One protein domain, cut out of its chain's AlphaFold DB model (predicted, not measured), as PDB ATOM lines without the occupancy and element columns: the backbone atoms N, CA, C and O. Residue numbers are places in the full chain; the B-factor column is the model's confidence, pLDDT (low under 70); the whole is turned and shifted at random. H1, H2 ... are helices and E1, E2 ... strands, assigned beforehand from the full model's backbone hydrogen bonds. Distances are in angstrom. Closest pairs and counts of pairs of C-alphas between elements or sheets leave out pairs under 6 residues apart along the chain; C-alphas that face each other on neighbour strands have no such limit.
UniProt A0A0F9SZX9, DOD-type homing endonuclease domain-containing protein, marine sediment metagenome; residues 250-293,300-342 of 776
ATOM      1  N   PRO A 250      -5.203 -33.970 -41.444       79.50
ATOM      2  CA  PRO A 250      -5.188 -34.837 -42.615       79.50
ATOM      3  C   PRO A 250      -6.020 -36.096 -42.356       79.50
ATOM      4  O   PRO A 250      -6.114 -36.558 -41.218       79.50
ATOM      5  N   LEU A 251      -6.591 -36.692 -43.405       80.88
ATOM      6  CA  LEU A 251      -7.392 -37.922 -43.278       80.88
ATOM      7  C   LEU A 251      -6.616 -39.082 -42.618       80.88
ATOM      8  O   LEU A 251      -7.216 -39.956 -41.990       80.88
ATOM      9  N   THR A 252      -5.288 -39.069 -42.714       78.19
ATOM     10  CA  THR A 252      -4.368 -40.033 -42.093       78.19
ATOM     11  C   THR A 252      -4.107 -39.789 -40.604       78.19
ATOM     12  O   THR A 252      -3.548 -40.669 -39.942       78.19
ATOM     13  N   ALA A 253      -4.485 -38.627 -40.059       75.44
ATOM     14  CA  ALA A 253      -4.239 -38.298 -38.660       75.44
ATOM     15  C   ALA A 253      -4.952 -39.278 -37.726       75.44
ATOM     16  O   ALA A 253      -6.041 -39.766 -38.023       75.44
ATOM     17  N   LYS A 254      -4.336 -39.573 -36.580       77.25
ATOM     18  CA  LYS A 254      -4.879 -40.518 -35.605       77.25
ATOM     19  C   LYS A 254      -5.670 -39.778 -34.533       77.25
ATOM     20  O   LYS A 254      -5.136 -38.906 -33.851       77.25
ATOM     21  N   ILE A 255      -6.924 -40.173 -34.355       73.44
ATOM     22  CA  ILE A 255      -7.818 -39.666 -33.313       73.44
ATOM     23  C   ILE A 255      -8.045 -40.758 -32.278       73.44
ATOM     24  O   ILE A 255      -8.228 -41.931 -32.614       73.44
ATOM     25  N   LEU A 256      -8.001 -40.377 -31.002       74.81
ATOM     26  CA  LEU A 256      -8.123 -41.315 -29.899       74.81
ATOM     27  C   LEU A 256      -9.594 -41.597 -29.576       74.81
ATOM     28  O   LEU A 256     -10.347 -40.687 -29.240       74.81
ATOM     29  N   THR A 257      -9.977 -42.870 -29.623       81.62
ATOM     30  CA  THR A 257     -11.299 -43.382 -29.229       81.62
ATOM     31  C   THR A 257     -11.197 -44.202 -27.937       81.62
ATOM     32  O   THR A 257     -10.091 -44.600 -27.548       81.62
ATOM     33  N   PRO A 258     -12.327 -44.550 -27.294       79.31
ATOM     34  CA  PRO A 258     -12.343 -45.449 -26.132       79.31
ATOM     35  C   PRO A 258     -11.746 -46.834 -26.415       79.31
ATOM     36  O   PRO A 258     -11.334 -47.534 -25.487       79.31
ATOM     37  N   ASN A 259     -11.667 -47.213 -27.695       80.56
ATOM     38  CA  ASN A 259     -11.192 -48.510 -28.163       80.56
ATOM     39  C   ASN A 259      -9.788 -48.473 -28.788       80.56
ATOM     40  O   ASN A 259      -9.262 -49.533 -29.136       80.56
ATOM     41  N   GLY A 260      -9.155 -47.299 -28.875       78.12
ATOM     42  CA  GLY A 260      -7.836 -47.109 -29.484       78.12
ATOM     43  C   GLY A 260      -7.833 -46.002 -30.537       78.12
ATOM     44  O   GLY A 260      -8.776 -45.222 -30.631       78.12
ATOM     45  N   PHE A 261      -6.766 -45.904 -31.327       79.75
ATOM     46  CA  PHE A 261      -6.689 -44.891 -32.379       79.75
ATOM     47  C   PHE A 261      -7.412 -45.330 -33.645       79.75
ATOM     48  O   PHE A 261      -7.217 -46.450 -34.114       79.75
ATOM     49  N   VAL A 262      -8.154 -44.399 -34.232       83.25
ATOM     50  CA  VAL A 262      -8.737 -44.519 -35.571       83.25
ATOM     51  C   VAL A 262      -8.209 -43.394 -36.454       83.25
ATOM     52  O   VAL A 262      -7.763 -42.360 -35.955       83.25
ATOM     53  N   SER A 263      -8.219 -43.595 -37.767       84.12
ATOM     54  CA  SER A 263      -7.868 -42.535 -38.714       84.12
ATOM     55  C   SER A 263      -8.966 -41.479 -38.782       84.12
ATOM     56  O   SER A 263     -10.144 -41.818 -38.778       84.12
ATOM     57  N   MET A 264      -8.595 -40.214 -38.941       76.94
ATOM     58  CA  MET A 264      -9.523 -39.099 -39.128       76.94
ATOM     59  C   MET A 264     -10.484 -39.341 -40.301       76.94
ATOM     60  O   MET A 264     -11.664 -39.001 -40.235       76.94
ATOM     61  N   GLY A 265     -10.001 -39.986 -41.367       82.69
ATOM     62  CA  GLY A 265     -10.797 -40.340 -42.538       82.69
ATOM     63  C   GLY A 265     -11.968 -41.275 -42.235       82.69
ATOM     64  O   GLY A 265     -13.038 -41.079 -42.809       82.69
ATOM     65  N   SER A 266     -11.803 -42.214 -41.299       83.50
ATOM     66  CA  SER A 266     -12.803 -43.239 -40.968       83.50
ATOM     67  C   SER A 266     -13.860 -42.786 -39.959       83.50
ATOM     68  O   SER A 266     -14.730 -43.576 -39.617       83.50
ATOM     69  N   ILE A 267     -13.768 -41.555 -39.453       80.44
ATOM     70  CA  ILE A 267     -14.681 -41.046 -38.428       80.44
ATOM     71  C   ILE A 267     -16.019 -40.628 -39.042       80.44
ATOM     72  O   ILE A 267     -16.043 -39.930 -40.067       80.44
ATOM     73  N   LEU A 268     -17.105 -41.006 -38.364       78.50
ATOM     74  CA  LEU A 268     -18.490 -40.691 -38.699       78.50
ATOM     75  C   LEU A 268     -19.196 -39.925 -37.558       78.50
ATOM     76  O   LEU A 268     -18.770 -39.978 -36.399       78.50
ATOM     77  N   PRO A 269     -20.285 -39.192 -37.857       74.38
ATOM     78  CA  PRO A 269     -21.154 -38.638 -36.824       74.38
ATOM     79  C   PRO A 269     -21.647 -39.730 -35.865       74.38
ATOM     80  O   PRO A 269     -21.951 -40.842 -36.287       74.38
ATOM     81  N   ASN A 270     -21.772 -39.387 -34.585       74.50
ATOM     82  CA  ASN A 270     -22.090 -40.255 -33.446       74.50
ATOM     83  C   ASN A 270     -20.971 -41.172 -32.921       74.50
ATOM     84  O   ASN A 270     -21.167 -41.760 -31.855       74.50
ATOM     85  N   ASP A 271     -19.807 -41.248 -33.571       80.12
ATOM     86  CA  ASP A 271     -18.656 -41.980 -33.027       80.12
ATOM     87  C   ASP A 271     -18.188 -41.388 -31.682       80.12
ATOM     88  O   ASP A 271     -18.345 -40.196 -31.405       80.12
ATOM     89  N   LEU A 272     -17.590 -42.218 -30.824       82.25
ATOM     90  CA  LEU A 272     -17.046 -41.794 -29.529       82.25
ATOM     91  C   LEU A 272     -15.537 -41.536 -29.623       82.25
ATOM     92  O   LEU A 272     -14.776 -42.398 -30.063       82.25
ATOM     93  N   ILE A 273     -15.086 -40.389 -29.117       80.44
ATOM     94  CA  ILE A 273     -13.669 -40.011 -29.010       80.44
ATOM     95  C   ILE A 273     -13.313 -39.548 -27.598       80.44
ATOM     96  O   ILE A 273     -14.193 -39.309 -26.781       80.44
ATOM     97  N   ILE A 274     -12.026 -39.437 -27.277       73.31
ATOM     98  CA  ILE A 274     -11.580 -38.969 -25.957       73.31
ATOM     99  C   ILE A 274     -11.401 -37.436 -25.982       73.31
ATOM    100  O   ILE A 274     -10.701 -36.888 -26.835       73.31
ATOM    101  N   GLY A 275     -12.050 -36.736 -25.049       61.94
ATOM    102  CA  GLY A 275     -11.947 -35.290 -24.805       61.94
ATOM    103  C   GLY A 275     -10.735 -34.911 -23.948       61.94
ATOM    104  O   GLY A 275     -10.195 -35.775 -23.267       61.94
ATOM    105  N   GLN A 276     -10.298 -33.641 -23.927       61.03
ATOM    106  CA  GLN A 276      -9.062 -33.205 -23.223       61.03
ATOM    107  C   GLN A 276      -8.974 -33.670 -21.753       61.03
ATOM    108  O   GLN A 276      -7.887 -33.949 -21.242       61.03
ATOM    109  N   ASN A 277     -10.123 -33.781 -21.088       65.81
ATOM    110  CA  ASN A 277     -10.257 -34.263 -19.713       65.81
ATOM    111  C   ASN A 277     -10.014 -35.778 -19.535       65.81
ATOM    112  O   ASN A 277     -10.135 -36.275 -18.420       65.81
ATOM    113  N   GLY A 278      -9.691 -36.505 -20.608       64.38
ATOM    114  CA  GLY A 278      -9.477 -37.949 -20.610       64.38
ATOM    115  C   GLY A 278     -10.758 -38.779 -20.743       64.38
ATOM    116  O   GLY A 278     -10.649 -39.999 -20.763       64.38
ATOM    117  N   LYS A 279     -11.947 -38.167 -20.866       77.56
ATOM    118  CA  LYS A 279     -13.246 -38.867 -20.892       77.56
ATOM    119  C   LYS A 279     -13.818 -39.027 -22.298       77.56
ATOM    120  O   LYS A 279     -13.495 -38.257 -23.199       77.56
ATOM    121  N   CYS A 280     -14.716 -39.995 -22.470       79.75
ATOM    122  CA  CYS A 280     -15.427 -40.230 -23.729       79.75
ATOM    123  C   CYS A 280     -16.376 -39.070 -24.069       79.75
ATOM    124  O   CYS A 280     -17.076 -38.556 -23.196       79.75
ATOM    125  N   LYS A 281     -16.417 -38.691 -25.345       73.44
ATOM    126  CA  LYS A 281     -17.234 -37.624 -25.923       73.44
ATOM    127  C   LYS A 281     -17.782 -38.067 -27.269       73.44
ATOM    128  O   LYS A 281     -17.094 -38.753 -28.020       73.44
ATOM    129  N   LYS A 282     -19.017 -37.677 -27.568       76.56
ATOM    130  CA  LYS A 282     -19.704 -38.059 -28.800       76.56
ATOM    131  C   LYS A 282     -19.413 -37.057 -29.908       76.56
ATOM    132  O   LYS A 282     -19.407 -35.856 -29.652       76.56
ATOM    133  N   ILE A 283     -19.182 -37.544 -31.122       60.97
ATOM    134  CA  ILE A 283     -19.039 -36.705 -32.307       60.97
ATOM    135  C   ILE A 283     -20.424 -36.283 -32.780       60.97
ATOM    136  O   ILE A 283     -21.277 -37.127 -33.040       60.97
ATOM    137  N   THR A 284     -20.649 -34.981 -32.903       54.88
ATOM    138  CA  THR A 284     -21.928 -34.435 -33.374       54.88
ATOM    139  C   THR A 284     -21.958 -34.305 -34.893       54.88
ATOM    140  O   THR A 284     -22.988 -34.566 -35.503       54.88
ATOM    141  N   SER A 285     -20.830 -33.969 -35.527       47.75
ATOM    142  CA  SER A 285     -20.731 -33.856 -36.986       47.75
ATOM    143  C   SER A 285     -19.299 -34.032 -37.504       47.75
ATOM    144  O   SER A 285     -18.327 -33.892 -36.756       47.75
ATOM    145  N   VAL A 286     -19.172 -34.362 -38.793       58.19
ATOM    146  CA  VAL A 286     -17.908 -34.605 -39.504       58.19
ATOM    147  C   VAL A 286     -17.945 -33.873 -40.842       58.19
ATOM    148  O   VAL A 286     -18.879 -34.081 -41.609       58.19
ATOM    149  N   HIS A 287     -16.918 -33.074 -41.150       52.25
ATOM    150  CA  HIS A 287     -16.921 -32.189 -42.324       52.25
ATOM    151  C   HIS A 287     -15.606 -32.256 -43.128       52.25
ATOM    152  O   HIS A 287     -14.526 -32.095 -42.542       52.25
ATOM    153  N   PRO A 288     -15.651 -32.486 -44.456       64.62
ATOM    154  CA  PRO A 288     -14.467 -32.530 -45.319       64.62
ATOM    155  C   PRO A 288     -13.724 -31.190 -45.478       64.62
ATOM    156  O   PRO A 288     -14.316 -30.118 -45.535       64.62
ATOM    157  N   GLN A 289     -12.397 -31.309 -45.562       54.47
ATOM    158  CA  GLN A 289     -11.310 -30.326 -45.704       54.47
ATOM    159  C   GLN A 289     -11.196 -29.481 -46.969       54.47
ATOM    160  O   GLN A 289     -10.768 -28.325 -46.968       54.47
ATOM    161  N   GLY A 290     -11.343 -30.221 -48.065       69.06
ATOM    162  CA  GLY A 290     -10.420 -30.087 -49.186       69.06
ATOM    163  C   GLY A 290      -8.942 -30.255 -48.788       69.06
ATOM    164  O   GLY A 290      -8.589 -30.643 -47.665       69.06
ATOM    165  N   ILE A 291      -8.076 -29.897 -49.731       75.56
ATOM    166  CA  ILE A 291      -6.622 -29.962 -49.604       75.56
ATOM    167  C   ILE A 291      -6.117 -28.786 -48.753       75.56
ATOM    168  O   ILE A 291      -6.453 -27.624 -48.998       75.56
ATOM    169  N   LYS A 292      -5.282 -29.071 -47.749       72.56
ATOM    170  CA  LYS A 292      -4.640 -28.069 -46.882       72.56
ATOM    171  C   LYS A 292      -3.137 -28.316 -46.786       72.56
ATOM    172  O   LYS A 292      -2.687 -29.457 -46.823       72.56
ATOM    173  N   LYS A 293      -2.378 -27.245 -46.533       80.62
ATOM    174  CA  LYS A 293      -0.967 -27.322 -46.126       80.62
ATOM    175  C   LYS A 293      -0.860 -27.970 -44.751       80.62
ATOM    176  O   LYS A 293      -1.276 -27.368 -43.757       80.62
ATOM    177  N   SER A 300       9.208 -32.349 -27.583       83.88
ATOM    178  CA  SER A 300      10.422 -32.594 -26.790       83.88
ATOM    179  C   SER A 300      10.617 -34.040 -26.326       83.88
ATOM    180  O   SER A 300      11.690 -34.370 -25.825       83.88
ATOM    181  N   ASP A 301       9.582 -34.873 -26.422       73.00
ATOM    182  CA  ASP A 301       9.603 -36.312 -26.159       73.00
ATOM    183  C   ASP A 301       9.726 -37.164 -27.432       73.00
ATOM    184  O   ASP A 301       9.598 -38.385 -27.360       73.00
ATOM    185  N   LYS A 302      10.047 -36.528 -28.566       73.88
ATOM    186  CA  LYS A 302      10.214 -37.119 -29.904       73.88
ATOM    187  C   LYS A 302       8.927 -37.643 -30.547       73.88
ATOM    188  O   LYS A 302       8.994 -38.167 -31.654       73.88
ATOM    189  N   THR A 303       7.769 -37.482 -29.904       73.69
ATOM    190  CA  THR A 303       6.478 -37.709 -30.565       73.69
ATOM    191  C   THR A 303       6.200 -36.586 -31.560       73.69
ATOM    192  O   THR A 303       6.816 -35.518 -31.484       73.69
ATOM    193  N   PHE A 304       5.255 -36.798 -32.470       81.25
ATOM    194  CA  PHE A 304       4.782 -35.755 -33.372       81.25
ATOM    195  C   PHE A 304       3.268 -35.832 -33.570       81.25
ATOM    196  O   PHE A 304       2.648 -36.816 -33.178       81.25
ATOM    197  N   THR A 305       2.693 -34.783 -34.148       75.00
ATOM    198  CA  THR A 305       1.336 -34.773 -34.712       75.00
ATOM    199  C   THR A 305       1.350 -34.053 -36.055       75.00
ATOM    200  O   THR A 305       2.320 -33.357 -36.366       75.00
ATOM    201  N   GLU A 306       0.286 -34.190 -36.836       79.88
ATOM    202  CA  GLU A 306       0.119 -33.515 -38.122       79.88
ATOM    203  C   GLU A 306      -1.105 -32.602 -38.086       79.88
ATOM    204  O   GLU A 306      -2.194 -33.008 -37.678       79.88
ATOM    205  N   CYS A 307      -0.928 -31.346 -38.491       73.50
ATOM    206  CA  CYS A 307      -2.016 -30.376 -38.536       73.50
ATOM    207  C   CYS A 307      -1.735 -29.223 -39.506       73.50
ATOM    208  O   CYS A 307      -0.604 -29.019 -39.950       73.50
ATOM    209  N   CYS A 308      -2.782 -28.478 -39.857       71.81
ATOM    210  CA  CYS A 308      -2.658 -27.275 -40.678       71.81
ATOM    211  C   CYS A 308      -2.076 -26.085 -39.890       71.81
ATOM    212  O   CYS A 308      -2.045 -26.083 -38.658       71.81
ATOM    213  N   ASP A 309      -1.630 -25.053 -40.610       71.19
ATOM    214  CA  ASP A 309      -1.051 -23.829 -40.027       71.19
ATOM    215  C   ASP A 309      -1.988 -23.117 -39.038       71.19
ATOM    216  O   ASP A 309      -1.541 -22.499 -38.071       71.19
ATOM    217  N   ASP A 310      -3.290 -23.229 -39.253       55.09
ATOM    218  CA  ASP A 310      -4.286 -22.530 -38.446       55.09
ATOM    219  C   ASP A 310      -4.737 -23.350 -37.231       55.09
ATOM    220  O   ASP A 310      -5.497 -22.861 -36.402       55.09
ATOM    221  N   HIS A 311      -4.230 -24.581 -37.074       57.91
ATOM    222  CA  HIS A 311      -4.534 -25.425 -35.921       57.91
ATOM    223  C   HIS A 311      -4.118 -24.735 -34.618       57.91
ATOM    224  O   HIS A 311      -2.972 -24.298 -34.475       57.91
ATOM    225  N   LEU A 312      -5.035 -24.660 -33.655       56.31
ATOM    226  CA  LEU A 312      -4.840 -23.913 -32.414       56.31
ATOM    227  C   LEU A 312      -4.225 -24.749 -31.281       56.31
ATOM    228  O   LEU A 312      -4.647 -25.863 -30.987       56.31
ATOM    229  N   TRP A 313      -3.264 -24.142 -30.583       61.62
ATOM    230  CA  TRP A 313      -2.481 -24.715 -29.494       61.62
ATOM    231  C   TRP A 313      -2.502 -23.787 -28.252       61.62
ATOM    232  O   TRP A 313      -1.832 -22.758 -28.224       61.62
ATOM    233  N   GLN A 314      -3.217 -24.143 -27.183       68.12
ATOM    234  CA  GLN A 314      -2.906 -23.837 -25.781       68.12
ATOM    235  C   GLN A 314      -1.420 -24.075 -25.500       68.12
ATOM    236  O   GLN A 314      -0.936 -25.202 -25.397       68.12
ATOM    237  N   THR A 315      -0.691 -22.976 -25.348       78.44
ATOM    238  CA  THR A 315       0.748 -22.967 -25.136       78.44
ATOM    239  C   THR A 315       1.150 -21.959 -24.060       78.44
ATOM    240  O   THR A 315       0.684 -20.824 -24.021       78.44
ATOM    241  N   LYS A 316       2.109 -22.324 -23.207       82.50
ATOM    242  CA  LYS A 316       2.872 -21.365 -22.385       82.50
ATOM    243  C   LYS A 316       4.195 -21.058 -23.083       82.50
ATOM    244  O   LYS A 316       4.887 -21.983 -23.505       82.50
ATOM    245  N   THR A 317       4.556 -19.789 -23.231       89.44
ATOM    246  CA  THR A 317       5.877 -19.379 -23.743       89.44
ATOM    247  C   THR A 317       6.949 -19.449 -22.647       89.44
ATOM    248  O   THR A 317       6.635 -19.621 -21.465       89.44
ATOM    249  N   CYS A 318       8.233 -19.294 -22.999       85.69
ATOM    250  CA  CYS A 318       9.309 -19.131 -22.009       85.69
ATOM    251  C   CYS A 318       9.002 -17.995 -21.030       85.69
ATOM    252  O   CYS A 318       9.190 -18.155 -19.824       85.69
ATOM    253  N   GLN A 319       8.484 -16.883 -21.552       83.19
ATOM    254  CA  GLN A 319       8.138 -15.712 -20.761       83.19
ATOM    255  C   GLN A 319       6.938 -15.979 -19.843       83.19
ATOM    256  O   GLN A 319       6.959 -15.568 -18.683       83.19
ATOM    257  N   ASP A 320       5.920 -16.705 -20.314       81.56
ATOM    258  CA  ASP A 320       4.767 -17.072 -19.480       81.56
ATOM    259  C   ASP A 320       5.182 -17.975 -18.320       81.56
ATOM    260  O   ASP A 320       4.747 -17.770 -17.188       81.56
ATOM    261  N   ARG A 321       6.076 -18.939 -18.582       83.94
ATOM    262  CA  ARG A 321       6.609 -19.832 -17.546       83.94
ATOM    263  C   ARG A 321       7.448 -19.083 -16.517       83.94
ATOM    264  O   ARG A 321       7.279 -19.329 -15.328       83.94
ATOM    265  N   TRP A 322       8.313 -18.160 -16.945       79.19
ATOM    266  CA  TRP A 322       9.103 -17.346 -16.014       79.19
ATOM    267  C   TRP A 322       8.195 -16.488 -15.121       79.19
ATOM    268  O   TRP A 322       8.374 -16.445 -13.909       79.19
ATOM    269  N   ASN A 323       7.150 -15.885 -15.688       77.50
ATOM    270  CA  ASN A 323       6.231 -15.013 -14.947       77.50
ATOM    271  C   ASN A 323       5.079 -15.755 -14.243       77.50
ATOM    272  O   ASN A 323       4.112 -15.108 -13.815       77.50
ATOM    273  N   ASN A 324       5.147 -17.090 -14.180       72.88
ATOM    274  CA  ASN A 324       4.112 -17.980 -13.652       72.88
ATOM    275  C   ASN A 324       2.693 -17.587 -14.120       72.88
ATOM    276  O   ASN A 324       1.795 -17.319 -13.321       72.88
ATOM    277  N   LYS A 325       2.517 -17.418 -15.435       70.12
ATOM    278  CA  LYS A 325       1.239 -17.073 -16.075       70.12
ATOM    279  C   LYS A 325       0.525 -18.313 -16.618       70.12
ATOM    280  O   LYS A 325       1.145 -19.346 -16.906       70.12
ATOM    281  N   ASN A 326      -0.790 -18.197 -16.782       61.94
ATOM    282  CA  ASN A 326      -1.576 -19.179 -17.522       61.94
ATOM    283  C   ASN A 326      -1.209 -19.145 -19.015       61.94
ATOM    284  O   ASN A 326      -0.683 -18.153 -19.517       61.94
ATOM    285  N   GLY A 327      -1.381 -20.284 -19.691       62.12
ATOM    286  CA  GLY A 327      -1.064 -20.414 -21.115       62.12
ATOM    287  C   GLY A 327      -2.018 -19.603 -21.976       62.12
ATOM    288  O   GLY A 327      -3.131 -19.299 -21.560       62.12
ATOM    289  N   THR A 328      -1.570 -19.255 -23.175       55.53
ATOM    290  CA  THR A 328      -2.379 -18.571 -24.187       55.53
ATOM    291  C   THR A 328      -2.563 -19.487 -25.384       55.53
ATOM    292  O   THR A 328      -1.767 -20.402 -25.584       55.53
ATOM    293  N   VAL A 329      -3.603 -19.262 -26.181       54.19
ATOM    294  CA  VAL A 329      -3.822 -20.061 -27.385       54.19
ATOM    295  C   VAL A 329      -3.251 -19.362 -28.593       54.19
ATOM    296  O   VAL A 329      -3.511 -18.177 -28.804       54.19
ATOM    297  N   LYS A 330      -2.465 -20.117 -29.355       61.97
ATOM    298  CA  LYS A 330      -1.782 -19.664 -30.559       61.97
ATOM    299  C   LYS A 330      -2.006 -20.643 -31.701       61.97
ATOM    300  O   LYS A 330      -2.015 -21.847 -31.457       61.97
ATOM    301  N   SER A 331      -2.138 -20.158 -32.928       69.12
ATOM    302  CA  SER A 331      -2.131 -21.025 -34.110       69.12
ATOM    303  C   SER A 331      -0.746 -21.630 -34.344       69.12
ATOM    304  O   SER A 331       0.274 -21.119 -33.857       69.12
ATOM    305  N   LEU A 332      -0.678 -22.721 -35.111       76.06
ATOM    306  CA  LEU A 332       0.601 -23.309 -35.496       76.06
ATOM    307  C   LEU A 332       1.464 -22.290 -36.256       76.06
ATOM    308  O   LEU A 332       2.666 -22.203 -36.005       76.06
ATOM    309  N   LYS A 333       0.853 -21.446 -37.091       77.56
ATOM    310  CA  LYS A 333       1.494 -20.336 -37.806       77.56
ATOM    311  C   LYS A 333       2.182 -19.354 -36.852       77.56
ATOM    312  O   LYS A 333       3.337 -18.982 -37.069       77.56
ATOM    313  N   GLU A 334       1.520 -18.957 -35.764       77.56
ATOM    314  CA  GLU A 334       2.107 -18.087 -34.733       77.56
ATOM    315  C   GLU A 334       3.240 -18.778 -33.959       77.56
ATOM    316  O   GLU A 334       4.269 -18.163 -33.643       77.56
ATOM    317  N   ILE A 335       3.076 -20.071 -33.668       84.25
ATOM    318  CA  ILE A 335       4.088 -20.881 -32.983       84.25
ATOM    319  C   ILE A 335       5.323 -21.055 -33.857       84.25
ATOM    320  O   ILE A 335       6.430 -20.927 -33.346       84.25
ATOM    321  N   ARG A 336       5.176 -21.282 -35.165       90.12
ATOM    322  CA  ARG A 336       6.301 -21.377 -36.108       90.12
ATOM    323  C   ARG A 336       7.146 -20.108 -36.097       90.12
ATOM    324  O   ARG A 336       8.366 -20.200 -35.974       90.12
ATOM    325  N   LYS A 337       6.501 -18.935 -36.130       88.00
ATOM    326  CA  LYS A 337       7.177 -17.625 -36.062       88.00
ATOM    327  C   LYS A 337       7.957 -17.421 -34.762       88.00
ATOM    328  O   LYS A 337       8.956 -16.712 -34.750       88.00
ATOM    329  N   THR A 338       7.507 -18.028 -33.662       90.94
ATOM    330  CA  THR A 338       8.077 -17.823 -32.320       90.94
ATOM    331  C   THR A 338       8.594 -19.111 -31.677       90.94
ATOM    332  O   THR A 338       8.752 -19.187 -30.458       90.94
ATOM    333  N   LEU A 339       8.930 -20.119 -32.492       91.38
ATOM    334  CA  LEU A 339       9.258 -21.485 -32.060       91.38
ATOM    335  C   LEU A 339      10.431 -21.526 -31.062       91.38
ATOM    336  O   LEU A 339      10.531 -22.413 -30.200       91.38
ATOM    337  N   ARG A 340      11.322 -20.543 -31.176       91.38
ATOM    338  CA  ARG A 340      12.540 -20.382 -30.389       91.38
ATOM    339  C   ARG A 340      12.593 -19.012 -29.723       91.38
ATOM    340  O   ARG A 340      12.012 -18.054 -30.217       91.38
ATOM    341  N   TYR A 341      13.277 -18.926 -28.584       87.00
ATOM    342  CA  TYR A 341      13.334 -17.715 -27.767       87.00
ATOM    343  C   TYR A 341      14.740 -17.424 -27.217       87.00
ATOM    344  O   TYR A 341      15.393 -18.299 -26.635       87.00
ATOM    345  N   GLY A 342      15.152 -16.157 -27.333       81.31
ATOM    346  CA  GLY A 342      16.375 -15.588 -26.757       81.31
ATOM    347  C   GLY A 342      17.680 -15.982 -27.462       81.31
ATOM    348  O   GLY A 342      17.703 -16.844 -28.337       81.31
TER     349      GLY A 342
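Overview. This is residues 250 to 293 and 300 to 342 of the 776 residues of the protein "DOD-type homing endonuclease domain-containing protein" of marine sediment metagenome (UniProt A0A0F9SZX9). Two loosely joined lobes make this domain: one holds two strand hairpins, E1 with E2 and E3 with E4, that meet where the end of E1 comes beside E3; the other is a small pair of strands, E6 and E7, with H1 beyond one end and H2 at the other. The strand E5 lies between the lobes, and the long strand E4 bends and reaches out of its hairpin toward the end of E5. The 87 printed residues hold seven named strands and two named helices, in the order E1 E2 E3 E4 E5 E6 H1 E7 H2. The class is mixed, helices and strands, and the three sheets are antiparallel pairs. The whole is loose, with a radius of gyration of the C-alphas of 15.8 A and spans of 44 by 31 by 25 A.

Along the chain. Find C-alpha 280 at (-15.427, -40.230, -23.729); from there E4 runs through residues 280 to 293, 29.6 A from first to last C-alpha, and bends by 90 degrees at residue 290. Before it comes E3, residues 272 to 274. Look further back for E1, residues 254 to 257, beginning at (-4.879, -40.518, -35.605), and E2, residues 260 to 263. After the cut you find E5, residues 304 to 308, 13.4 A long, then E6, residues 312 to 315, H1, residues 318 to 322, and E7, residues 328 to 331. H2, residues 332 to 337, ends at (7.177, -17.625, -36.062).

Arrangement. Start at the hairpin of E3 and E4, where N 273 and O 281 are 2.8 A apart, within hydrogen-bond range. The closest C-alphas of E1 and E3 are those of Thr 257 and Ile 273, 4.1 A apart. In the hairpin of E1 and E2, N 255 and O 262 are within hydrogen-bond range at 2.8 A. The closest C-alphas of E4 and E5 are those of Lys 293 and Cys 308, 5.7 A apart; E5 pairs with no named strand. In the antiparallel pair E6 and E7, look at N 313 and O 330, 2.8 A apart. The closest C-alphas of E6 and H2 are those of Leu 312 and Leu 332, at 6.3 A. H1 and H2 are apart. In both helices every O i to N i+4 pair is within hydrogen-bond range.

Size, cuts and confidence. The two C-alphas farthest apart are those of Asn 270 and Gly 342, 46.2 A. Residues 294 to 299 are not printed, and C-alphas 293 and 300 are 23.1 A apart across this cut. Of the links that are printed whole, none is long. The mean pLDDT of the printed part is 74.3; look for values under 70 at residues 275 to 278, 283 to 290, 310 to 314 and 326 to 331.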